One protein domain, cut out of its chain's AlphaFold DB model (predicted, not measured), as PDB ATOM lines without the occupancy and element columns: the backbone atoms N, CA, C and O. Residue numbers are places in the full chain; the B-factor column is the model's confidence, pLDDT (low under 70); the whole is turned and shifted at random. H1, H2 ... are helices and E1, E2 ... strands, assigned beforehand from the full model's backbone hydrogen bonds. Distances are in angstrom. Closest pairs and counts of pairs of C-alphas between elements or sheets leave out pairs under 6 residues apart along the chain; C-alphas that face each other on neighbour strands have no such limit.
ATOM      1  N   ILE A  28     -28.584  17.475   6.704       61.50
ATOM      2  CA  ILE A  28     -28.109  16.142   7.091       61.50
ATOM      3  C   ILE A  28     -29.317  15.268   7.455       61.50
ATOM      4  O   ILE A  28     -29.938  15.496   8.492       61.50
ATOM      5  N   PRO A  29     -29.700  14.286   6.614       61.00
ATOM      6  CA  PRO A  29     -30.735  13.326   6.977       61.00
ATOM      7  C   PRO A  29     -30.167  12.306   7.971       61.00
ATOM      8  O   PRO A  29     -29.118  11.715   7.707       61.00
ATOM      9  N   VAL A  30     -30.878  12.021   9.066       55.72
ATOM     10  CA  VAL A  30     -30.402  11.100  10.129       55.72
ATOM     11  C   VAL A  30     -30.034   9.709   9.590       55.72
ATOM     12  O   VAL A  30     -29.049   9.106  10.012       55.72
ATOM     13  N   ARG A  31     -30.732   9.237   8.546       51.19
ATOM     14  CA  ARG A  31     -30.438   7.966   7.849       51.19
ATOM     15  C   ARG A  31     -29.049   7.904   7.182       51.19
ATOM     16  O   ARG A  31     -28.660   6.829   6.739       51.19
ATOM     17  N   ARG A  32     -28.318   9.024   7.070       46.81
ATOM     18  CA  ARG A  32     -26.909   9.066   6.625       46.81
ATOM     19  C   ARG A  32     -25.898   9.081   7.769       46.81
ATOM     20  O   ARG A  32     -24.751   8.732   7.526       46.81
ATOM     21  N   ILE A  33     -26.303   9.462   8.980       50.00
ATOM     22  CA  ILE A  33     -25.434   9.416  10.164       50.00
ATOM     23  C   ILE A  33     -25.339   7.962  10.659       50.00
ATOM     24  O   ILE A  33     -24.257   7.491  10.995       50.00
ATOM     25  N   TYR A  34     -26.438   7.202  10.552       38.84
ATOM     26  CA  TYR A  34     -26.470   5.765  10.842       38.84
ATOM     27  C   TYR A  34     -26.772   4.917   9.609       38.84
ATOM     28  O   TYR A  34     -27.918   4.569   9.327       38.84
ATOM     29  N   GLY A  35     -25.715   4.457   8.938       38.94
ATOM     30  CA  GLY A  35     -25.789   3.413   7.908       38.94
ATOM     31  C   GLY A  35     -26.107   2.005   8.443       38.94
ATOM     32  O   GLY A  35     -25.648   1.030   7.852       38.94
ATOM     33  N   MET A  36     -26.823   1.872   9.571       43.62
ATOM     34  CA  MET A  36     -26.890   0.614  10.335       43.62
ATOM     35  C   MET A  36     -28.235   0.199  10.955       43.62
ATOM     36  O   MET A  36     -28.279  -0.877  11.545       43.62
ATOM     37  N   TYR A  37     -29.338   0.938  10.781       38.09
ATOM     38  CA  TYR A  37     -30.662   0.374  11.085       38.09
ATOM     39  C   TYR A  37     -31.721   0.802  10.071       38.09
ATOM     40  O   TYR A  37     -31.985   1.988   9.871       38.09
ATOM     41  N   ASN A  38     -32.329  -0.177   9.400       44.47
ATOM     42  CA  ASN A  38     -33.450   0.060   8.504       44.47
ATOM     43  C   ASN A  38     -34.484  -1.054   8.721       44.47
ATOM     44  O   ASN A  38     -34.331  -2.132   8.141       44.47
ATOM     45  N   PRO A  39     -35.559  -0.815   9.499       46.44
ATOM     46  CA  PRO A  39     -36.504  -1.868   9.876       46.44
ATOM     47  C   PRO A  39     -37.185  -2.534   8.669       46.44
ATOM     48  O   PRO A  39     -37.561  -3.701   8.748       46.44
ATOM     49  N   ALA A  40     -37.262  -1.854   7.519       45.53
ATOM     50  CA  ALA A  40     -37.755  -2.420   6.261       45.53
ATOM     51  C   ALA A  40     -36.742  -3.325   5.519       45.53
ATOM     52  O   ALA A  40     -37.133  -4.040   4.606       45.53
ATOM     53  N   ARG A  41     -35.448  -3.304   5.869       44.16
ATOM     54  CA  ARG A  41     -34.428  -4.249   5.364       44.16
ATOM     55  C   ARG A  41     -34.181  -5.405   6.328       44.16
ATOM     56  O   ARG A  41     -33.969  -6.528   5.877       44.16
ATOM     57  N   ASP A  42     -34.193  -5.141   7.629       41.81
ATOM     58  CA  ASP A  42     -33.824  -6.151   8.627       41.81
ATOM     59  C   ASP A  42     -34.970  -7.137   8.922       41.81
ATOM     60  O   ASP A  42     -34.716  -8.319   9.148       41.81
ATOM     61  N   SER A  43     -36.230  -6.720   8.743       46.22
ATOM     62  CA  SER A  43     -37.380  -7.640   8.653       46.22
ATOM     63  C   SER A  43     -37.293  -8.587   7.446       46.22
ATOM     64  O   SER A  43     -37.582  -9.775   7.574       46.22
ATOM     65  N   ILE A  44     -36.816  -8.103   6.291       47.69
ATOM     66  CA  ILE A  44     -36.621  -8.934   5.091       47.69
ATOM     67  C   ILE A  44     -35.540  -9.998   5.322       47.69
ATOM     68  O   ILE A  44     -35.698 -11.114   4.839       47.69
ATOM     69  N   ARG A  45     -34.472  -9.712   6.082       45.72
ATOM     70  CA  ARG A  45     -33.431 -10.714   6.397       45.72
ATOM     71  C   ARG A  45     -34.006 -11.935   7.120       45.72
ATOM     72  O   ARG A  45     -33.784 -13.053   6.666       45.72
ATOM     73  N   ALA A  46     -34.823 -11.718   8.153       46.50
ATOM     74  CA  ALA A  46     -35.494 -12.801   8.877       46.50
ATOM     75  C   ALA A  46     -36.427 -13.639   7.977       46.50
ATOM     76  O   ALA A  46     -36.548 -14.849   8.166       46.50
ATOM     77  N   SER A  47     -37.060 -13.023   6.972       45.59
ATOM     78  CA  SER A  47     -37.877 -13.728   5.971       45.59
ATOM     79  C   SER A  47     -37.043 -14.443   4.896       45.59
ATOM     80  O   SER A  47     -37.446 -15.492   4.399       45.59
ATOM     81  N   VAL A  48     -35.874 -13.906   4.538       50.59
ATOM     82  CA  VAL A  48     -34.961 -14.493   3.545       50.59
ATOM     83  C   VAL A  48     -34.230 -15.715   4.103       50.59
ATOM     84  O   VAL A  48     -34.089 -16.693   3.377       50.59
ATOM     85  N   ASP A  49     -33.846 -15.733   5.382       48.38
ATOM     86  CA  ASP A  49     -33.255 -16.934   5.999       48.38
ATOM     87  C   ASP A  49     -34.252 -18.110   6.068       48.38
ATOM     88  O   ASP A  49     -33.862 -19.261   5.853       48.38
ATOM     89  N   GLN A  50     -35.554 -17.832   6.242       48.75
ATOM     90  CA  GLN A  50     -36.620 -18.843   6.123       48.75
ATOM     91  C   GLN A  50     -36.781 -19.360   4.680       48.75
ATOM     92  O   GLN A  50     -37.021 -20.549   4.475       48.75
ATOM     93  N   LEU A  51     -36.601 -18.498   3.672       50.03
ATOM     94  CA  LEU A  51     -36.625 -18.869   2.247       50.03
ATOM     95  C   LEU A  51     -35.357 -19.605   1.776       50.03
ATOM     96  O   LEU A  51     -35.420 -20.370   0.816       50.03
ATOM     97  N   PRO A  87     -47.939   7.971  10.063       73.69
ATOM     98  CA  PRO A  87     -46.499   8.169  10.111       73.69
ATOM     99  C   PRO A  87     -46.186   9.654   9.959       73.69
ATOM    100  O   PRO A  87     -46.555  10.284   8.966       73.69
ATOM    101  N   ASN A  88     -45.524  10.230  10.962       84.44
ATOM    102  CA  ASN A  88     -45.190  11.643  10.927       84.44
ATOM    103  C   ASN A  88     -44.043  11.864   9.917       84.44
ATOM    104  O   ASN A  88     -43.031  11.162   9.989       84.44
ATOM    105  N   PRO A  89     -44.153  12.813   8.970       83.00
ATOM    106  CA  PRO A  89     -43.125  13.012   7.946       83.00
ATOM    107  C   PRO A  89     -41.804  13.562   8.509       83.00
ATOM    108  O   PRO A  89     -40.752  13.356   7.909       83.00
ATOM    109  N   ASN A  90     -41.841  14.212   9.676       85.88
ATOM    110  CA  ASN A  90     -40.728  14.986  10.226       85.88
ATOM    111  C   ASN A  90     -39.967  14.267  11.350       85.88
ATOM    112  O   ASN A  90     -38.788  14.549  11.562       85.88
ATOM    113  N   TRP A  91     -40.599  13.328  12.058       86.94
ATOM    114  CA  TRP A  91     -39.953  12.507  13.087       86.94
ATOM    115  C   TRP A  91     -40.513  11.082  13.122       86.94
ATOM    116  O   TRP A  91     -41.630  10.835  12.672       86.94
ATOM    117  N   ASP A  92     -39.728  10.148  13.647       86.88
ATOM    118  CA  ASP A  92     -40.184   8.831  14.106       86.88
ATOM    119  C   ASP A  92     -40.192   8.795  15.647       86.88
ATOM    120  O   ASP A  92     -39.801   9.767  16.306       86.88
ATOM    121  N   TYR A  93     -40.657   7.684  16.219       83.75
ATOM    122  CA  TYR A  93     -40.519   7.380  17.642       83.75
ATOM    123  C   TYR A  93     -39.508   6.244  17.838       83.75
ATOM    124  O   TYR A  93     -39.601   5.214  17.170       83.75
ATOM    125  N   ASP A  94     -38.567   6.442  18.757       81.25
ATOM    126  CA  ASP A  94     -37.619   5.440  19.251       81.25
ATOM    127  C   ASP A  94     -37.934   5.206  20.734       81.25
ATOM    128  O   ASP A  94     -37.579   6.003  21.607       81.25
ATOM    129  N   GLY A  95     -38.751   4.185  21.007       85.25
ATOM    130  CA  GLY A  95     -39.452   4.065  22.288       85.25
ATOM    131  C   GLY A  95     -40.387   5.256  22.522       85.25
ATOM    132  O   GLY A  95     -41.242   5.552  21.688       85.25
ATOM    133  N   ASP A  96     -40.206   5.948  23.648       82.56
ATOM    134  CA  ASP A  96     -40.956   7.164  24.001       82.56
ATOM    135  C   ASP A  96     -40.312   8.461  23.450       82.56
ATOM    136  O   ASP A  96     -40.901   9.544  23.547       82.56
ATOM    137  N   GLU A  97     -39.106   8.386  22.872       80.25
ATOM    138  CA  GLU A  97     -38.362   9.549  22.373       80.25
ATOM    139  C   GLU A  97     -38.717   9.867  20.913       80.25
ATOM    140  O   GLU A  97     -38.928   8.978  20.090       80.25
ATOM    141  N   ARG A  98     -38.764  11.160  20.559       87.75
ATOM    142  CA  ARG A  98     -38.901  11.596  19.160       87.75
ATOM    143  C   ARG A  98     -37.531  11.721  18.513       87.75
ATOM    144  O   ARG A  98     -36.684  12.452  19.026       87.75
ATOM    145  N   VAL A  99     -37.374  11.089  17.353       87.62
ATOM    146  CA  VAL A  99     -36.167  11.160  16.522       87.62
ATOM    147  C   VAL A  99     -36.495  11.911  15.237       87.62
ATOM    148  O   VAL A  99     -37.266  11.437  14.400       87.62
ATOM    149  N   TYR A 100     -35.950  13.115  15.091       88.12
ATOM    150  CA  TYR A 100     -36.213  14.015  13.969       88.12
ATOM    151  C   TYR A 100     -35.441  13.583  12.720       88.12
ATOM    152  O   TYR A 100     -34.253  13.298  12.777       88.12
ATOM    153  N   LYS A 101     -36.115  13.531  11.569       86.38
ATOM    154  CA  LYS A 101     -35.568  12.960  10.321       86.38
ATOM    155  C   LYS A 101     -34.611  13.900   9.595       86.38
ATOM    156  O   LYS A 101     -33.655  13.438   8.965       86.38
ATOM    157  N   TRP A 102     -34.895  15.197   9.676       87.88
ATOM    158  CA  TRP A 102     -34.200  16.259   8.961       87.88
ATOM    159  C   TRP A 102     -33.625  17.260   9.951       87.88
ATOM    160  O   TRP A 102     -34.293  17.666  10.905       87.88
ATOM    161  N   MET A 103     -32.379  17.651   9.708       90.12
ATOM    162  CA  MET A 103     -31.613  18.492  10.614       90.12
ATOM    163  C   MET A 103     -30.816  19.535   9.839       90.12
ATOM    164  O   MET A 103     -30.264  19.255   8.767       90.12
ATOM    165  N   LEU A 104     -30.743  20.731  10.414       85.88
ATOM    166  CA  LEU A 104     -29.918  21.839   9.953       85.88
ATOM    167  C   LEU A 104     -28.739  22.005  10.910       85.88
ATOM    168  O   LEU A 104     -28.920  22.046  12.127       85.88
ATOM    169  N   ASN A 105     -27.530  22.102  10.360       85.19
ATOM    170  CA  ASN A 105     -26.326  22.335  11.154       85.19
ATOM    171  C   ASN A 105     -26.388  23.708  11.843       85.19
ATOM    172  O   ASN A 105     -26.615  24.720  11.173       85.19
ATOM    173  N   HIS A 106     -26.195  23.726  13.165       83.12
ATOM    174  CA  HIS A 106     -26.215  24.936  13.976       83.12
ATOM    175  C   HIS A 106     -24.800  25.315  14.440       83.12
ATOM    176  O   HIS A 106     -24.153  26.126  13.776       83.12
ATOM    177  N   ARG A 107     -24.308  24.733  15.542       79.06
ATOM    178  CA  ARG A 107     -22.929  24.898  16.038       79.06
ATOM    179  C   ARG A 107     -22.556  23.784  17.016       79.06
ATOM    180  O   ARG A 107     -23.439  23.156  17.585       79.06
ATOM    181  N   ASP A 108     -21.257  23.575  17.225       75.56
ATOM    182  CA  ASP A 108     -20.700  22.750  18.313       75.56
ATOM    183  C   ASP A 108     -21.253  21.309  18.413       75.56
ATOM    184  O   ASP A 108     -21.345  20.738  19.495       75.56
ATOM    185  N   GLY A 109     -21.627  20.711  17.276       73.62
ATOM    186  CA  GLY A 109     -22.230  19.371  17.217       73.62
ATOM    187  C   GLY A 109     -23.728  19.323  17.541       73.62
ATOM    188  O   GLY A 109     -24.314  18.246  17.524       73.62
ATOM    189  N   VAL A 110     -24.358  20.474  17.793       80.31
ATOM    190  CA  VAL A 110     -25.808  20.620  17.951       80.31
ATOM    191  C   VAL A 110     -26.440  21.015  16.616       80.31
ATOM    192  O   VAL A 110     -25.896  21.815  15.846       80.31
ATOM    193  N   PHE A 111     -27.629  20.481  16.361       88.31
ATOM    194  CA  PHE A 111     -28.431  20.730  15.169       88.31
ATOM    195  C   PHE A 111     -29.801  21.308  15.546       88.31
ATOM    196  O   PHE A 111     -30.231  21.252  16.698       88.31
ATOM    197  N   VAL A 112     -30.514  21.861  14.565       89.94
ATOM    198  CA  VAL A 112     -31.923  22.267  14.702       89.94
ATOM    199  C   VAL A 112     -32.789  21.329  13.867       89.94
ATOM    200  O   VAL A 112     -32.487  21.077  12.698       89.94
ATOM    201  N   ALA A 113     -33.863  20.807  14.459       90.62
ATOM    202  CA  ALA A 113     -34.817  19.957  13.758       90.62
ATOM    203  C   ALA A 113     -35.539  20.734  12.646       90.62
ATOM    204  O   ALA A 113     -35.922  21.891  12.825       90.62
ATOM    205  N   SER A 114     -35.758  20.079  11.510       90.06
ATOM    206  CA  SER A 114     -36.320  20.675  10.296       90.06
ATOM    207  C   SER A 114     -37.428  19.803   9.705       90.06
ATOM    208  O   SER A 114     -37.510  18.606   9.981       90.06
ATOM    209  N   ASP A 115     -38.276  20.397   8.871       85.56
ATOM    210  CA  ASP A 115     -39.044  19.640   7.881       85.56
ATOM    211  C   ASP A 115     -38.170  19.258   6.664       85.56
ATOM    212  O   ASP A 115     -36.997  19.632   6.569       85.56
ATOM    213  N   GLU A 116     -38.750  18.508   5.725       81.38
ATOM    214  CA  GLU A 116     -38.104  18.098   4.467       81.38
ATOM    215  C   GLU A 116     -37.750  19.286   3.547       81.38
ATOM    216  O   GLU A 116     -36.752  19.248   2.820       81.38
ATOM    217  N   ALA A 117     -38.525  20.375   3.596       79.62
ATOM    218  CA  ALA A 117     -38.287  21.566   2.785       79.62
ATOM    219  C   ALA A 117     -37.065  22.368   3.272       79.62
ATOM    220  O   ALA A 117     -36.358  22.966   2.451       79.62
ATOM    221  N   GLY A 118     -36.752  22.306   4.568       80.38
ATOM    222  CA  GLY A 118     -35.659  23.035   5.218       80.38
ATOM    223  C   GLY A 118     -36.133  24.112   6.202       80.38
ATOM    224  O   GLY A 118     -35.350  25.003   6.527       80.38
ATOM    225  N   ASN A 119     -37.397  24.081   6.634       84.88
ATOM    226  CA  ASN A 119     -37.936  25.009   7.626       84.88
ATOM    227  C   ASN A 119     -37.695  24.478   9.045       84.88
ATOM    228  O   ASN A 119     -37.995  23.320   9.341       84.88
ATOM    229  N   GLU A 120     -37.215  25.347   9.940       90.88
ATOM    230  CA  GLU A 120     -37.020  25.027  11.360       90.88
ATOM    231  C   GLU A 120     -38.335  24.580  12.021       90.88
ATOM    232  O   GLU A 120     -39.349  25.284  11.971       90.88
ATOM    233  N   LEU A 121     -38.308  23.431  12.697       90.06
ATOM    234  CA  LEU A 121     -39.427  22.959  13.501       90.06
ATOM    235  C   LEU A 121     -39.434  23.639  14.867       90.06
ATOM    236  O   LEU A 121     -38.403  23.826  15.520       90.06
ATOM    237  N   GLN A 122     -40.645  23.948  15.314       93.25
ATOM    238  CA  GLN A 122     -40.910  24.543  16.612       93.25
ATOM    239  C   GLN A 122     -41.709  23.578  17.486       93.25
ATOM    240  O   GLN A 122     -42.481  22.752  16.991       93.25
ATOM    241  N   ASP A 123     -41.515  23.669  18.798       89.62
ATOM    242  CA  ASP A 123     -42.343  22.958  19.761       89.62
ATOM    243  C   ASP A 123     -43.698  23.654  19.980       89.62
ATOM    244  O   ASP A 123     -44.013  24.687  19.389       89.62
ATOM    245  N   SER A 124     -44.526  23.089  20.858       86.94
ATOM    246  CA  SER A 124     -45.849  23.633  21.189       86.94
ATOM    247  C   SER A 124     -45.827  25.017  21.856       86.94
ATOM    248  O   SER A 124     -46.891  25.600  22.041       86.94
ATOM    249  N   ALA A 125     -44.655  25.537  22.238       88.00
ATOM    250  CA  ALA A 125     -44.468  26.888  22.760       88.00
ATOM    251  C   ALA A 125     -43.865  27.851  21.713       88.00
ATOM    252  O   ALA A 125     -43.539  28.987  22.054       88.00
ATOM    253  N   GLY A 126     -43.700  27.415  20.457       89.69
ATOM    254  CA  GLY A 126     -43.073  28.203  19.392       89.69
ATOM    255  C   GLY A 126     -41.549  28.311  19.514       89.69
ATOM    256  O   GLY A 126     -40.936  29.144  18.847       89.69
ATOM    257  N   LYS A 127     -40.909  27.503  20.372       90.50
ATOM    258  CA  LYS A 127     -39.448  27.491  20.513       90.50
ATOM    259  C   LYS A 127     -38.808  26.525  19.527       90.50
ATOM    260  O   LYS A 127     -39.360  25.463  19.253       90.50
ATOM    261  N   ARG A 128     -37.607  26.867  19.050       91.44
ATOM    262  CA  ARG A 128     -36.756  25.966  18.257       91.44
ATOM    263  C   ARG A 128     -36.526  24.645  18.980       91.44
ATOM    264  O   ARG A 128     -36.369  24.605  20.201       91.44
ATOM    265  N   ILE A 129     -36.463  23.572  18.202       92.31
ATOM    266  CA  ILE A 129     -36.131  22.240  18.698       92.31
ATOM    267  C   ILE A 129     -34.676  21.945  18.340       92.31
ATOM    268  O   ILE A 129     -34.359  21.670  17.184       92.31
ATOM    269  N   PHE A 130     -33.804  22.006  19.342       91.38
ATOM    270  CA  PHE A 130     -32.419  21.567  19.222       91.38
ATOM    271  C   PHE A 130     -32.339  20.045  19.331       91.38
ATOM    272  O   PHE A 130     -33.070  19.435  20.119       91.38
ATOM    273  N   VAL A 131     -31.463  19.441  18.534       88.19
ATOM    274  CA  VAL A 131     -31.231  17.995  18.499       88.19
ATOM    275  C   VAL A 131     -29.737  17.670  18.441       88.19
ATOM    276  O   VAL A 131     -28.931  18.495  18.006       88.19
ATOM    277  N   ASP A 132     -29.376  16.481  18.916       85.38
ATOM    278  CA  ASP A 132     -28.037  15.901  18.765       85.38
ATOM    279  C   ASP A 132     -27.811  15.338  17.345       85.38
ATOM    280  O   ASP A 132     -28.653  15.471  16.452       85.38
ATOM    281  N   ASP A 133     -26.663  14.698  17.121       83.94
ATOM    282  CA  ASP A 133     -26.333  13.993  15.878       83.94
ATOM    283  C   ASP A 133     -27.196  12.740  15.633       83.94
ATOM    284  O   ASP A 133     -27.275  12.253  14.504       83.94
ATOM    285  N   LEU A 134     -27.907  12.248  16.651       82.19
ATOM    286  CA  LEU A 134     -28.901  11.177  16.529       82.19
ATOM    287  C   LEU A 134     -30.266  11.704  16.054       82.19
ATOM    288  O   LEU A 134     -31.132  10.910  15.688       82.19
ATOM    289  N   GLY A 135     -30.484  13.023  16.080       85.00
ATOM    290  CA  GLY A 135     -31.789  13.647  15.872       85.00
ATOM    291  C   GLY A 135     -32.713  13.577  17.088       85.00
ATOM    292  O   GLY A 135     -33.916  13.799  16.947       85.00
ATOM    293  N   ARG A 136     -32.195  13.279  18.284       87.06
ATOM    294  CA  ARG A 136     -32.947  13.289  19.545       87.06
ATOM    295  C   ARG A 136     -32.929  14.684  20.156       87.06
ATOM    296  O   ARG A 136     -31.947  15.411  20.053       87.06
ATOM    297  N   ARG A 137     -34.029  15.081  20.801       89.62
ATOM    298  CA  ARG A 137     -34.172  16.431  21.368       89.62
ATOM    299  C   ARG A 137     -33.203  16.666  22.531       89.62
ATOM    300  O   ARG A 137     -33.290  15.985  23.548       89.62
ATOM    301  N   VAL A 138     -32.389  17.712  22.419       89.44
ATOM    302  CA  VAL A 138     -31.530  18.221  23.498       89.44
ATOM    303  C   VAL A 138     -32.089  19.521  24.090       89.44
ATOM    304  O   VAL A 138     -33.071  20.090  23.600       89.44
ATOM    305  N   LEU A 139     -31.485  19.974  25.190       87.69
ATOM    306  CA  LEU A 139     -31.730  21.311  25.727       87.69
ATOM    307  C   LEU A 139     -31.127  22.378  24.802       87.69
ATOM    308  O   LEU A 139     -30.213  22.111  24.029       87.69
ATOM    309  N   ASP A 140     -31.666  23.588  24.896       85.19
ATOM    310  CA  ASP A 140     -31.186  24.753  24.156       85.19
ATOM    311  C   ASP A 140     -29.747  25.111  24.598       85.19
ATOM    312  O   ASP A 140     -29.553  25.414  25.778       85.19
ATOM    313  N   PRO A 141     -28.737  25.058  23.702       78.94
ATOM    314  CA  PRO A 141     -27.340  25.339  24.041       78.94
ATOM    315  C   PRO A 141     -27.044  26.839  24.212       78.94
ATOM    316  O   PRO A 141     -25.955  27.187  24.662       78.94
TER     317      PRO A 141
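AT A GLANCE: This is residues 28 to 51 and 87 to 141 of the 232 residues of an uncharacterized protein of Rhodococcus sp. NJ-530 (UniProt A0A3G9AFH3). Two strand hairpins, E1 with E2 and E3 with E4, and loop residues 115 to 141 form a compact head; residues 35 to 51, of which 39 to 51 belong to H2, stick out as an arm. The 79 printed residues hold H1, H2, E1, E2, E3, E4 in that order, class mixed, with under half in named elements; both two-stranded sheets are antiparallel. The whole is loose, radius of gyration of the C-alphas 14.8 A, spanning 50 by 25 by 24 A.

HOW THE PARTS SIT: E3, residues 102 to 107, and E4, residues 110 to 114, form a hairpin; N 104 and O 112 are 2.9 A apart, within hydrogen-bond range. E2, residues 97 to 100, runs on into E3 at 86 degrees. E2 forms a hairpin with E1, residues 91 to 94; N 92 and O 99 are 2.9 A apart. The closest C-alphas of H1, residues 30 to 33, and E3 are those of Val 30 and Trp 102, 6.5 A. H2, residues 39 to 51, is apart from E3; 6 of its 9 O i to N i+4 pairs are within range, and H1 is too short for one.

IN THESE COORDINATES: H2 is 18.6 A long from first to last C-alpha, E3 15.9 A. C-alpha 30 is at (-30.402, 11.100, 10.129), C-alpha 114 at (-36.320, 20.675, 10.296).

THE WHOLE: Residues 52 to 86 are cut out; C-alphas 51 and 87 are 29.8 A apart. Residues 28 to 51 have pLDDT under 70.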